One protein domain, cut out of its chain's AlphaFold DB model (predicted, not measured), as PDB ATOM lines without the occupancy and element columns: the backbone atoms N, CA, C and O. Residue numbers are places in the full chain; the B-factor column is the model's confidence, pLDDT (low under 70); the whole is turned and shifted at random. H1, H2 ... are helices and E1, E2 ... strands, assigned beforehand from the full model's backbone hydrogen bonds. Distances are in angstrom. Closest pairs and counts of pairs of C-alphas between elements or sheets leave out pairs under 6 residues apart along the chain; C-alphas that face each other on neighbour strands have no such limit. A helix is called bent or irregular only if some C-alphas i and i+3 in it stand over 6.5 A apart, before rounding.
ATOM      1  N   GLU A  32      15.433  27.924   1.710       78.88
ATOM      2  CA  GLU A  32      16.455  28.872   1.245       78.88
ATOM      3  C   GLU A  32      16.160  30.312   1.693       78.88
ATOM      4  O   GLU A  32      17.080  31.091   1.914       78.88
ATOM      5  N   ASN A  33      14.888  30.643   1.929       83.19
ATOM      6  CA  ASN A  33      14.437  31.968   2.362       83.19
ATOM      7  C   ASN A  33      14.292  32.042   3.890       83.19
ATOM      8  O   ASN A  33      13.239  32.418   4.413       83.19
ATOM      9  N   ILE A  34      15.320  31.608   4.621       85.19
ATOM     10  CA  ILE A  34      15.332  31.656   6.087       85.19
ATOM     11  C   ILE A  34      15.957  32.961   6.578       85.19
ATOM     12  O   ILE A  34      17.122  33.247   6.319       85.19
ATOM     13  N   ASN A  35      15.195  33.685   7.399       89.50
ATOM     14  CA  ASN A  35      15.721  34.731   8.268       89.50
ATOM     15  C   ASN A  35      16.080  34.097   9.611       89.50
ATOM     16  O   ASN A  35      15.204  33.592  10.318       89.50
ATOM     17  N   MET A  36      17.362  34.098   9.969       90.56
ATOM     18  CA  MET A  36      17.849  33.416  11.166       90.56
ATOM     19  C   MET A  36      18.738  34.317  12.008       90.56
ATOM     20  O   MET A  36      19.731  34.859  11.537       90.56
ATOM     21  N   ILE A  37      18.424  34.390  13.299       91.56
ATOM     22  CA  ILE A  37      19.329  34.908  14.318       91.56
ATOM     23  C   ILE A  37      19.714  33.756  15.244       91.56
ATOM     24  O   ILE A  37      18.861  33.053  15.784       91.56
ATOM     25  N   MET A  38      21.013  33.535  15.410       90.62
ATOM     26  CA  MET A  38      21.562  32.581  16.368       90.62
ATOM     27  C   MET A  38      22.585  33.279  17.246       90.62
ATOM     28  O   MET A  38      23.184  34.281  16.866       90.62
ATOM     29  N   GLY A  39      22.830  32.728  18.423       88.38
ATOM     30  CA  GLY A  39      23.899  33.239  19.251       88.38
ATOM     31  C   GLY A  39      24.257  32.310  20.381       88.38
ATOM     32  O   GLY A  39      23.682  31.234  20.554       88.38
ATOM     33  N   ALA A  40      25.254  32.741  21.138       85.19
ATOM     34  CA  ALA A  40      25.681  32.047  22.333       85.19
ATOM     35  C   ALA A  40      26.060  33.043  23.427       85.19
ATOM     36  O   ALA A  40      26.693  34.073  23.186       85.19
ATOM     37  N   SER A  41      25.717  32.675  24.655       79.19
ATOM     38  CA  SER A  41      26.283  33.257  25.864       79.19
ATOM     39  C   SER A  41      27.802  33.040  25.908       79.19
ATOM     40  O   SER A  41      28.296  31.960  25.569       79.19
ATOM     41  N   LYS A  42      28.562  34.044  26.353       70.19
ATOM     42  CA  LYS A  42      30.005  33.931  26.608       70.19
ATOM     43  C   LYS A  42      30.228  33.053  27.859       70.19
ATOM     44  O   LYS A  42      30.057  33.521  28.979       70.19
ATOM     45  N   PHE A  43      30.609  31.783  27.650       65.88
ATOM     46  CA  PHE A  43      30.870  30.718  28.660       65.88
ATOM     47  C   PHE A  43      29.668  29.888  29.166       65.88
ATOM     48  O   PHE A  43      29.499  29.704  30.374       65.88
ATOM     49  N   PRO A  44      28.893  29.243  28.279       58.16
ATOM     50  CA  PRO A  44      27.594  28.669  28.633       58.16
ATOM     51  C   PRO A  44      27.638  27.415  29.529       58.16
ATOM     52  O   PRO A  44      26.588  26.972  29.980       58.16
ATOM     53  N   GLY A  45      28.793  26.789  29.782       56.28
ATOM     54  CA  GLY A  45      28.831  25.457  30.414       56.28
ATOM     55  C   GLY A  45      29.553  25.332  31.750       56.28
ATOM     56  O   GLY A  45      29.873  24.204  32.117       56.28
ATOM     57  N   ARG A  46      29.790  26.405  32.520       60.22
ATOM     58  CA  ARG A  46      30.402  26.279  33.867       60.22
ATOM     59  C   ARG A  46      29.617  25.332  34.788       60.22
ATOM     60  O   ARG A  46      30.199  24.556  35.529       60.22
ATOM     61  N   ASN A  47      28.298  25.318  34.682       59.00
ATOM     62  CA  ASN A  47      27.390  24.391  35.367       59.00
ATOM     63  C   ASN A  47      27.556  22.920  34.931       59.00
ATOM     64  O   ASN A  47      27.102  22.023  35.634       59.00
ATOM     65  N   ARG A  48      28.248  22.655  33.816       60.78
ATOM     66  CA  ARG A  48      28.698  21.316  33.406       60.78
ATOM     67  C   ARG A  48      30.179  21.070  33.684       60.78
ATOM     68  O   ARG A  48      30.642  19.964  33.434       60.78
ATOM     69  N   ALA A  49      30.907  22.053  34.221       66.06
ATOM     70  CA  ALA A  49      32.328  21.920  34.523       66.06
ATOM     71  C   ALA A  49      32.582  20.743  35.460       66.06
ATOM     72  O   ALA A  49      33.414  19.914  35.142       66.06
ATOM     73  N   ALA A  50      31.808  20.595  36.540       63.75
ATOM     74  CA  ALA A  50      31.955  19.463  37.457       63.75
ATOM     75  C   ALA A  50      31.720  18.105  36.766       63.75
ATOM     76  O   ALA A  50      32.469  17.158  36.979       63.75
ATOM     77  N   THR A  51      30.714  18.012  35.889       66.81
ATOM     78  CA  THR A  51      30.449  16.794  35.108       66.81
ATOM     79  C   THR A  51      31.582  16.489  34.132       66.81
ATOM     80  O   THR A  51      31.992  15.341  34.028       66.81
ATOM     81  N   VAL A  52      32.097  17.504  33.434       67.50
ATOM     82  CA  VAL A  52      33.231  17.387  32.505       67.50
ATOM     83  C   VAL A  52      34.499  16.986  33.256       67.50
ATOM     84  O   VAL A  52      35.180  16.059  32.840       67.50
ATOM     85  N   ILE A  53      34.778  17.633  34.387       66.56
ATOM     86  CA  ILE A  53      35.932  17.351  35.238       66.56
ATOM     87  C   ILE A  53      35.909  15.894  35.702       66.56
ATOM     88  O   ILE A  53      36.902  15.197  35.540       66.56
ATOM     89  N   ASN A  54      34.763  15.406  36.183       68.94
ATOM     90  CA  ASN A  54      34.634  14.014  36.607       68.94
ATOM     91  C   ASN A  54      34.700  13.028  35.431       68.94
ATOM     92  O   ASN A  54      35.351  11.999  35.543       68.94
ATOM     93  N   TYR A  55      34.043  13.333  34.308       71.75
ATOM     94  CA  TYR A  55      33.986  12.435  33.149       71.75
ATOM     95  C   TYR A  55      35.346  12.256  32.466       71.75
ATOM     96  O   TYR A  55      35.669  11.163  32.016       71.75
ATOM     97  N   PHE A  56      36.133  13.328  32.377       70.00
ATOM     98  CA  PHE A  56      37.473  13.308  31.787       70.00
ATOM     99  C   PHE A  56      38.580  13.123  32.837       70.00
ATOM    100  O   PHE A  56      39.748  13.319  32.514       70.00
ATOM    101  N   GLU A  57      38.218  12.794  34.083       76.25
ATOM    102  CA  GLU A  57      39.146  12.600  35.205       76.25
ATOM    103  C   GLU A  57      40.143  13.763  35.383       76.25
ATOM    104  O   GLU A  57      41.284  13.595  35.815       76.25
ATOM    105  N   LEU A  58      39.690  14.992  35.115       72.88
ATOM    106  CA  LEU A  58      40.476  16.224  35.239       72.88
ATOM    107  C   LEU A  58      40.722  16.613  36.710       72.88
ATOM    108  O   LEU A  58      41.093  17.738  37.008       72.88
ATOM    109  N   ASN A  59      40.529  15.703  37.660       69.44
ATOM    110  CA  ASN A  59      40.825  15.944  39.074       69.44
ATOM    111  C   ASN A  59      42.338  16.064  39.332       69.44
ATOM    112  O   ASN A  59      42.745  16.603  40.356       69.44
ATOM    113  N   ASN A  60      43.156  15.585  38.387       69.25
ATOM    114  CA  ASN A  60      44.615  15.545  38.487       69.25
ATOM    115  C   ASN A  60      45.326  16.634  37.665       69.25
ATOM    116  O   ASN A  60      46.555  16.636  37.607       69.25
ATOM    117  N   CYS A  61      44.601  17.533  36.991       71.69
ATOM    118  CA  CYS A  61      45.245  18.636  36.278       71.69
ATOM    119  C   CYS A  61      45.643  19.774  37.228       71.69
ATOM    120  O   CYS A  61      45.183  19.880  38.366       71.69
ATOM    121  N   SER A  62      46.527  20.643  36.749       66.50
ATOM    122  CA  SER A  62      47.081  21.726  37.551       66.50
ATOM    123  C   SER A  62      46.074  22.864  37.721       66.50
ATOM    124  O   SER A  62      45.375  23.256  36.781       66.50
ATOM    125  N   SER A  63      45.999  23.436  38.922       64.25
ATOM    126  CA  SER A  63      45.273  24.689  39.176       64.25
ATOM    127  C   SER A  63      46.145  25.931  38.936       64.25
ATOM    128  O   SER A  63      45.620  27.049  38.899       64.25
ATOM    129  N   SER A  64      47.458  25.743  38.741       67.62
ATOM    130  CA  SER A  64      48.438  26.815  38.570       67.62
ATOM    131  C   SER A  64      48.226  27.581  37.265       67.62
ATOM    132  O   SER A  64      47.944  27.009  36.215       67.62
ATOM    133  N   VAL A  65      48.378  28.905  37.334       55.41
ATOM    134  CA  VAL A  65      48.209  29.819  36.191       55.41
ATOM    135  C   VAL A  65      49.344  29.673  35.168       55.41
ATOM    136  O   VAL A  65      49.143  29.991  34.002       55.41
ATOM    137  N   ASN A  66      50.504  29.162  35.587       68.06
ATOM    138  CA  ASN A  66      51.699  29.036  34.744       68.06
ATOM    139  C   ASN A  66      51.830  27.666  34.064       68.06
ATOM    140  O   ASN A  66      52.832  27.409  33.402       68.06
ATOM    141  N   ASP A  67      50.856  26.782  34.257       61.38
ATOM    142  CA  ASP A  67      50.908  25.415  33.758       61.38
ATOM    143  C   ASP A  67      50.108  25.280  32.460       61.38
ATOM    144  O   ASP A  67      48.977  25.762  32.361       61.38
ATOM    145  N   THR A  68      50.664  24.598  31.460       58.84
ATOM    146  CA  THR A  68      50.002  24.397  30.158       58.84
ATOM    147  C   THR A  68      48.807  23.442  30.247       58.84
ATOM    148  O   THR A  68      47.907  23.506  29.412       58.84
ATOM    149  N   ASN A  69      48.749  22.612  31.297       58.94
ATOM    150  CA  ASN A  69      47.650  21.694  31.614       58.94
ATOM    151  C   ASN A  69      46.753  22.232  32.738       58.94
ATOM    152  O   ASN A  69      46.463  21.543  33.722       58.94
ATOM    153  N   ARG A  70      46.313  23.485  32.612       67.94
ATOM    154  CA  ARG A  70      45.440  24.106  33.606       67.94
ATOM    155  C   ARG A  70      44.009  23.581  33.497       67.94
ATOM    156  O   ARG A  70      43.376  23.675  32.443       67.94
ATOM    157  N   CYS A  71      43.445  23.115  34.610       64.81
ATOM    158  CA  CYS A  71      42.090  22.552  34.640       64.81
ATOM    159  C   CYS A  71      41.021  23.490  34.080       64.81
ATOM    160  O   CYS A  71      40.112  23.055  33.371       64.81
ATOM    161  N   CYS A  72      41.134  24.788  34.372       62.19
ATOM    162  CA  CYS A  72      40.191  25.791  33.891       62.19
ATOM    163  C   CYS A  72      40.199  25.914  32.363       62.19
ATOM    164  O   CYS A  72      39.132  26.087  31.780       62.19
ATOM    165  N   ASP A  73      41.359  25.787  31.717       65.19
ATOM    166  CA  ASP A  73      41.492  25.981  30.271       65.19
ATOM    167  C   ASP A  73      41.014  24.751  29.498       65.19
ATOM    168  O   ASP A  73      40.240  24.891  28.551       65.19
ATOM    169  N   ILE A  74      41.345  23.545  29.974       64.19
ATOM    170  CA  ILE A  74      40.832  22.284  29.415       64.19
ATOM    171  C   ILE A  74      39.309  22.211  29.577       64.19
ATOM    172  O   ILE A  74      38.579  21.938  28.624       64.19
ATOM    173  N   THR A  75      38.799  22.528  30.770       63.75
ATOM    174  CA  THR A  75      37.357  22.501  31.043       63.75
ATOM    175  C   THR A  75      36.617  23.535  30.194       63.75
ATOM    176  O   THR A  75      35.589  23.220  29.594       63.75
ATOM    177  N   ARG A  76      37.163  24.752  30.067       64.06
ATOM    178  CA  ARG A  76      36.627  25.808  29.197       64.06
ATOM    179  C   ARG A  76      36.653  25.399  27.724       64.06
ATOM    180  O   ARG A  76      35.673  25.654  27.029       64.06
ATOM    181  N   PHE A  77      37.718  24.749  27.259       64.06
ATOM    182  CA  PHE A  77      37.819  24.229  25.897       64.06
ATOM    183  C   PHE A  77      36.734  23.188  25.616       64.06
ATOM    184  O   PHE A  77      35.979  23.336  24.657       64.06
ATOM    185  N   ILE A  78      36.586  22.192  26.491       63.06
ATOM    186  CA  ILE A  78      35.595  21.121  26.339       63.06
ATOM    187  C   ILE A  78      34.167  21.688  26.367       63.06
ATOM    188  O   ILE A  78      33.346  21.379  25.504       63.06
ATOM    189  N   ILE A  79      33.865  22.569  27.320       65.88
ATOM    190  CA  ILE A  79      32.560  23.232  27.427       65.88
ATOM    191  C   ILE A  79      32.233  24.048  26.172       65.88
ATOM    192  O   ILE A  79      31.124  23.946  25.635       65.88
ATOM    193  N   ASN A  80      33.186  24.857  25.707       63.56
ATOM    194  CA  ASN A  80      33.001  25.674  24.515       63.56
ATOM    195  C   ASN A  80      32.827  24.794  23.274       63.56
ATOM    196  O   ASN A  80      31.974  25.103  22.442       63.56
ATOM    197  N   ALA A  81      33.557  23.678  23.185       61.41
ATOM    198  CA  ALA A  81      33.433  22.713  22.100       61.41
ATOM    199  C   ALA A  81      32.020  22.109  22.017       61.41
ATOM    200  O   ALA A  81      31.485  21.948  20.920       61.41
ATOM    201  N   PHE A  82      31.384  21.819  23.156       64.88
ATOM    202  CA  PHE A  82      30.065  21.182  23.166       64.88
ATOM    203  C   PHE A  82      28.901  22.120  22.848       64.88
ATOM    204  O   PHE A  82      27.946  21.690  22.204       64.88
ATOM    205  N   ILE A  83      28.941  23.371  23.309       68.69
ATOM    206  CA  ILE A  83      27.789  24.277  23.193       68.69
ATOM    207  C   ILE A  83      28.057  25.322  22.111       68.69
ATOM    208  O   ILE A  83      27.436  25.294  21.049       68.69
ATOM    209  N   SER A  84      29.020  26.214  22.336       70.12
ATOM    210  CA  SER A  84      29.276  27.341  21.436       70.12
ATOM    211  C   SER A  84      29.795  26.893  20.068       70.12
ATOM    212  O   SER A  84      29.296  27.368  19.053       70.12
ATOM    213  N   CYS A  85      30.738  25.946  20.005       74.44
ATOM    214  CA  CYS A  85      31.255  25.445  18.729       74.44
ATOM    215  C   CYS A  85      30.219  24.608  17.970       74.44
ATOM    216  O   CYS A  85      30.198  24.654  16.744       74.44
ATOM    217  N   GLY A  86      29.343  23.884  18.675       76.38
ATOM    218  CA  GLY A  86      28.232  23.155  18.063       76.38
ATOM    219  C   GLY A  86      27.276  24.098  17.330       76.38
ATOM    220  O   GLY A  86      27.055  23.938  16.128       76.38
ATOM    221  N   PHE A  87      26.784  25.128  18.024       81.81
ATOM    222  CA  PHE A  87      25.919  26.149  17.422       81.81
ATOM    223  C   PHE A  87      26.626  26.931  16.318       81.81
ATOM    224  O   PHE A  87      26.057  27.116  15.246       81.81
ATOM    225  N   HIS A  88      27.881  27.325  16.533       82.25
ATOM    226  CA  HIS A  88      28.647  28.058  15.531       82.25
ATOM    227  C   HIS A  88      28.920  27.215  14.276       82.25
ATOM    228  O   HIS A  88      28.889  27.736  13.167       82.25
ATOM    229  N   ARG A  89      29.139  25.901  14.414       82.38
ATOM    230  CA  ARG A  89      29.289  24.986  13.271       82.38
ATOM    231  C   ARG A  89      27.995  24.875  12.469       82.38
ATOM    232  O   ARG A  89      28.054  24.893  11.245       82.38
ATOM    233  N   VAL A  90      26.848  24.756  13.143       84.25
ATOM    234  CA  VAL A  90      25.532  24.753  12.482       84.25
ATOM    235  C   VAL A  90      25.317  26.073  11.748       84.25
ATOM    236  O   VAL A  90      25.089  26.051  10.543       84.25
ATOM    237  N   TYR A  91      25.495  27.200  12.443       88.25
ATOM    238  CA  TYR A  91      25.393  28.538  11.865       88.25
ATOM    239  C   TYR A  91      26.283  28.687  10.631       88.25
ATOM    240  O   TYR A  91      25.796  29.034   9.565       88.25
ATOM    241  N   LYS A  92      27.573  28.349  10.742       85.50
ATOM    242  CA  LYS A  92      28.536  28.460   9.642       85.50
ATOM    243  C   LYS A  92      28.158  27.584   8.449       85.50
ATOM    244  O   LYS A  92      28.339  28.008   7.317       85.50
ATOM    245  N   ASN A  93      27.648  26.376   8.680       85.81
ATOM    246  CA  ASN A  93      27.207  25.510   7.588       85.81
ATOM    247  C   ASN A  93      25.972  26.074   6.873       85.81
ATOM    248  O   ASN A  93      25.900  25.963   5.655       85.81
ATOM    249  N   ILE A  94      25.026  26.666   7.611       87.44
ATOM    250  CA  ILE A  94      23.862  27.347   7.023       87.44
ATOM    251  C   ILE A  94      24.339  28.573   6.245       87.44
ATOM    252  O   ILE A  94      24.016  28.707   5.073       87.44
ATOM    253  N   TYR A  95      25.184  29.399   6.861       87.00
ATOM    254  CA  TYR A  95      25.784  30.585   6.258       87.00
ATOM    255  C   TYR A  95      26.499  30.263   4.943       87.00
ATOM    256  O   TYR A  95      26.144  30.780   3.898       87.00
ATOM    257  N   LEU A  96      27.425  29.305   4.937       85.81
ATOM    258  CA  LEU A  96      28.148  28.925   3.716       85.81
ATOM    259  C   LEU A  96      27.258  28.341   2.608       85.81
ATOM    260  O   LEU A  96      27.687  28.290   1.459       85.81
ATOM    261  N   LYS A  97      26.071  27.830   2.949       85.38
ATOM    262  CA  LYS A  97      25.158  27.178   2.004       85.38
ATOM    263  C   LYS A  97      24.099  28.134   1.455       85.38
ATOM    264  O   LYS A  97      23.721  27.974   0.300       85.38
ATOM    265  N   TYR A  98      23.616  29.057   2.285       83.62
ATOM    266  CA  TYR A  98      22.409  29.848   2.043       83.62
ATOM    267  C   TYR A  98      22.620  31.363   2.152       83.62
ATOM    268  O   TYR A  98      21.674  32.100   1.906       83.62
ATOM    269  N   ASP A  99      23.806  31.845   2.535       78.50
ATOM    270  CA  ASP A  99      24.071  33.285   2.546       78.50
ATOM    271  C   ASP A  99      24.120  33.807   1.103       78.50
ATOM    272  O   ASP A  99      25.028  33.486   0.332       78.50
ATOM    273  N   THR A 100      23.084  34.550   0.730       72.75
ATOM    274  CA  THR A 100      22.960  35.257  -0.546       72.75
ATOM    275  C   THR A 100      23.371  36.722  -0.362       72.75
ATOM    276  O   THR A 100      23.763  37.134   0.727       72.75
ATOM    277  N   GLU A 101      23.296  37.532  -1.424       67.44
ATOM    278  CA  GLU A 101      23.571  38.979  -1.349       67.44
ATOM    279  C   GLU A 101      22.662  39.712  -0.334       67.44
ATOM    280  O   GLU A 101      23.045  40.751   0.202       67.44
ATOM    281  N   ASP A 102      21.506  39.125  -0.005       65.75
ATOM    282  CA  ASP A 102      20.618  39.557   1.072       65.75
ATOM    283  C   ASP A 102      20.933  38.771   2.355       65.75
ATOM    284  O   ASP A 102      20.281  37.776   2.685       65.75
ATOM    285  N   HIS A 103      21.965  39.210   3.078       73.75
ATOM    286  CA  HIS A 103      22.413  38.604   4.334       73.75
ATOM    287  C   HIS A 103      21.286  38.545   5.383       73.75
ATOM    288  O   HIS A 103      21.073  39.489   6.142       73.75
ATOM    289  N   ASN A 104      20.592  37.408   5.466       86.62
ATOM    290  CA  ASN A 104      19.480  37.171   6.398       86.62
ATOM    291  C   ASN A 104      19.877  36.295   7.600       86.62
ATOM    292  O   ASN A 104      19.031  35.812   8.363       86.62
ATOM    293  N   LEU A 105      21.179  36.064   7.762       90.00
ATOM    294  CA  LEU A 105      21.756  35.186   8.771       90.00
ATOM    295  C   LEU A 105      22.628  36.009   9.716       90.00
ATOM    296  O   LEU A 105      23.635  36.589   9.317       90.00
ATOM    297  N   PHE A 106      22.242  36.039  10.990       91.69
ATOM    298  CA  PHE A 106      22.865  36.888  11.998       91.69
ATOM    299  C   PHE A 106      23.377  36.063  13.175       91.69
ATOM    300  O   PHE A 106      22.681  35.194  13.709       91.69
ATOM    301  N   TRP A 107      24.597  36.373  13.609       90.56
ATOM    302  CA  TRP A 107      25.212  35.794  14.797       90.56
ATOM    303  C   TRP A 107      25.399  36.857  15.877       90.56
ATOM    304  O   TRP A 107      25.990  37.903  15.617       90.56
ATOM    305  N   TYR A 108      24.981  36.564  17.106       89.12
ATOM    306  CA  TYR A 108      25.318  37.383  18.269       89.12
ATOM    307  C   TYR A 108      26.104  36.590  19.312       89.12
ATOM    308  O   TYR A 108      25.971  35.377  19.471       89.12
ATOM    309  N   THR A 109      26.936  37.302  20.066       86.19
ATOM    310  CA  THR A 109      27.549  36.778  21.288       86.19
ATOM    311  C   THR A 109      27.093  37.653  22.432       86.19
ATOM    312  O   THR A 109      27.319  38.861  22.405       86.19
ATOM    313  N   MET A 110      26.438  37.060  23.425       81.44
ATOM    314  CA  MET A 110      26.033  37.822  24.596       81.44
ATOM    315  C   MET A 110      27.189  37.891  25.588       81.44
ATOM    316  O   MET A 110      27.728  36.857  25.989       81.44
ATOM    317  N   ASP A 111      27.552  39.112  25.975       77.06
ATOM    318  CA  ASP A 111      28.515  39.390  27.036       77.06
ATOM    319  C   ASP A 111      27.770  39.921  28.267       77.06
ATOM    320  O   ASP A 111      27.181  41.004  28.242       77.06
TER     321      ASP A 111
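What this domain is: This is residues 32 to 111 of the 182 residues of the protein "Hypothetical protein" of Rotaria socialis (UniProt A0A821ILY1). Look for a loose rod: H3 packs on the small sheet E1 E2, H2 extends H3 roughly end to end, and H1 crosses beside H2 toward the far end. The 80 printed residues include, in order, E1 H1 H2 H3 E2; the sheet is parallel, the class mixed, the radius of gyration of the C-alphas 16.7 A, the spans 50 by 24 by 19 A.

Where its parts are: Find strand E1, residues 36 to 41, 16.9 A, from C-alpha 36 at (17.849, 33.416, 11.166). E2, residues 105 to 110, 16.6 A, ends at (26.033, 37.822, 24.596). H3, residues 84 to 98, spans 20.7 A; H2, residues 71 to 82, 16.7 A; H1, residues 46 to 55, 14.3 A, is irregular, C-alphas 47 and 50 being 7.0 A apart.

How they stand to each other: E1 and E2 are parallel, at 18 degrees; N 106 and O 36, 2.8 A apart, are within hydrogen-bond range. With the helices between, they form a strand-helix-strand unit, parallel neighbours joined through helices. The closest C-alphas of E1 and H3, Ala 40 and Ser 84, are 6.0 A apart. H2 and H3 meet only through their link. H2 touches H1 with residues 75 to 79 alone, closest C-alphas Ala 49 and Thr 75, 6.1 A, about perpendicular at 77 degrees. Every O i to N i+4 pair is within hydrogen-bond range in H2 and H3, 4 of 6 in H1.

The domain as a whole: The printed part has no cut; H1 to H2 is a long link. The farthest C-alphas, Asn 60 and Glu 101, are 50.8 A apart. pLDDT is under 70 in 38 residues, among them 62 to 83.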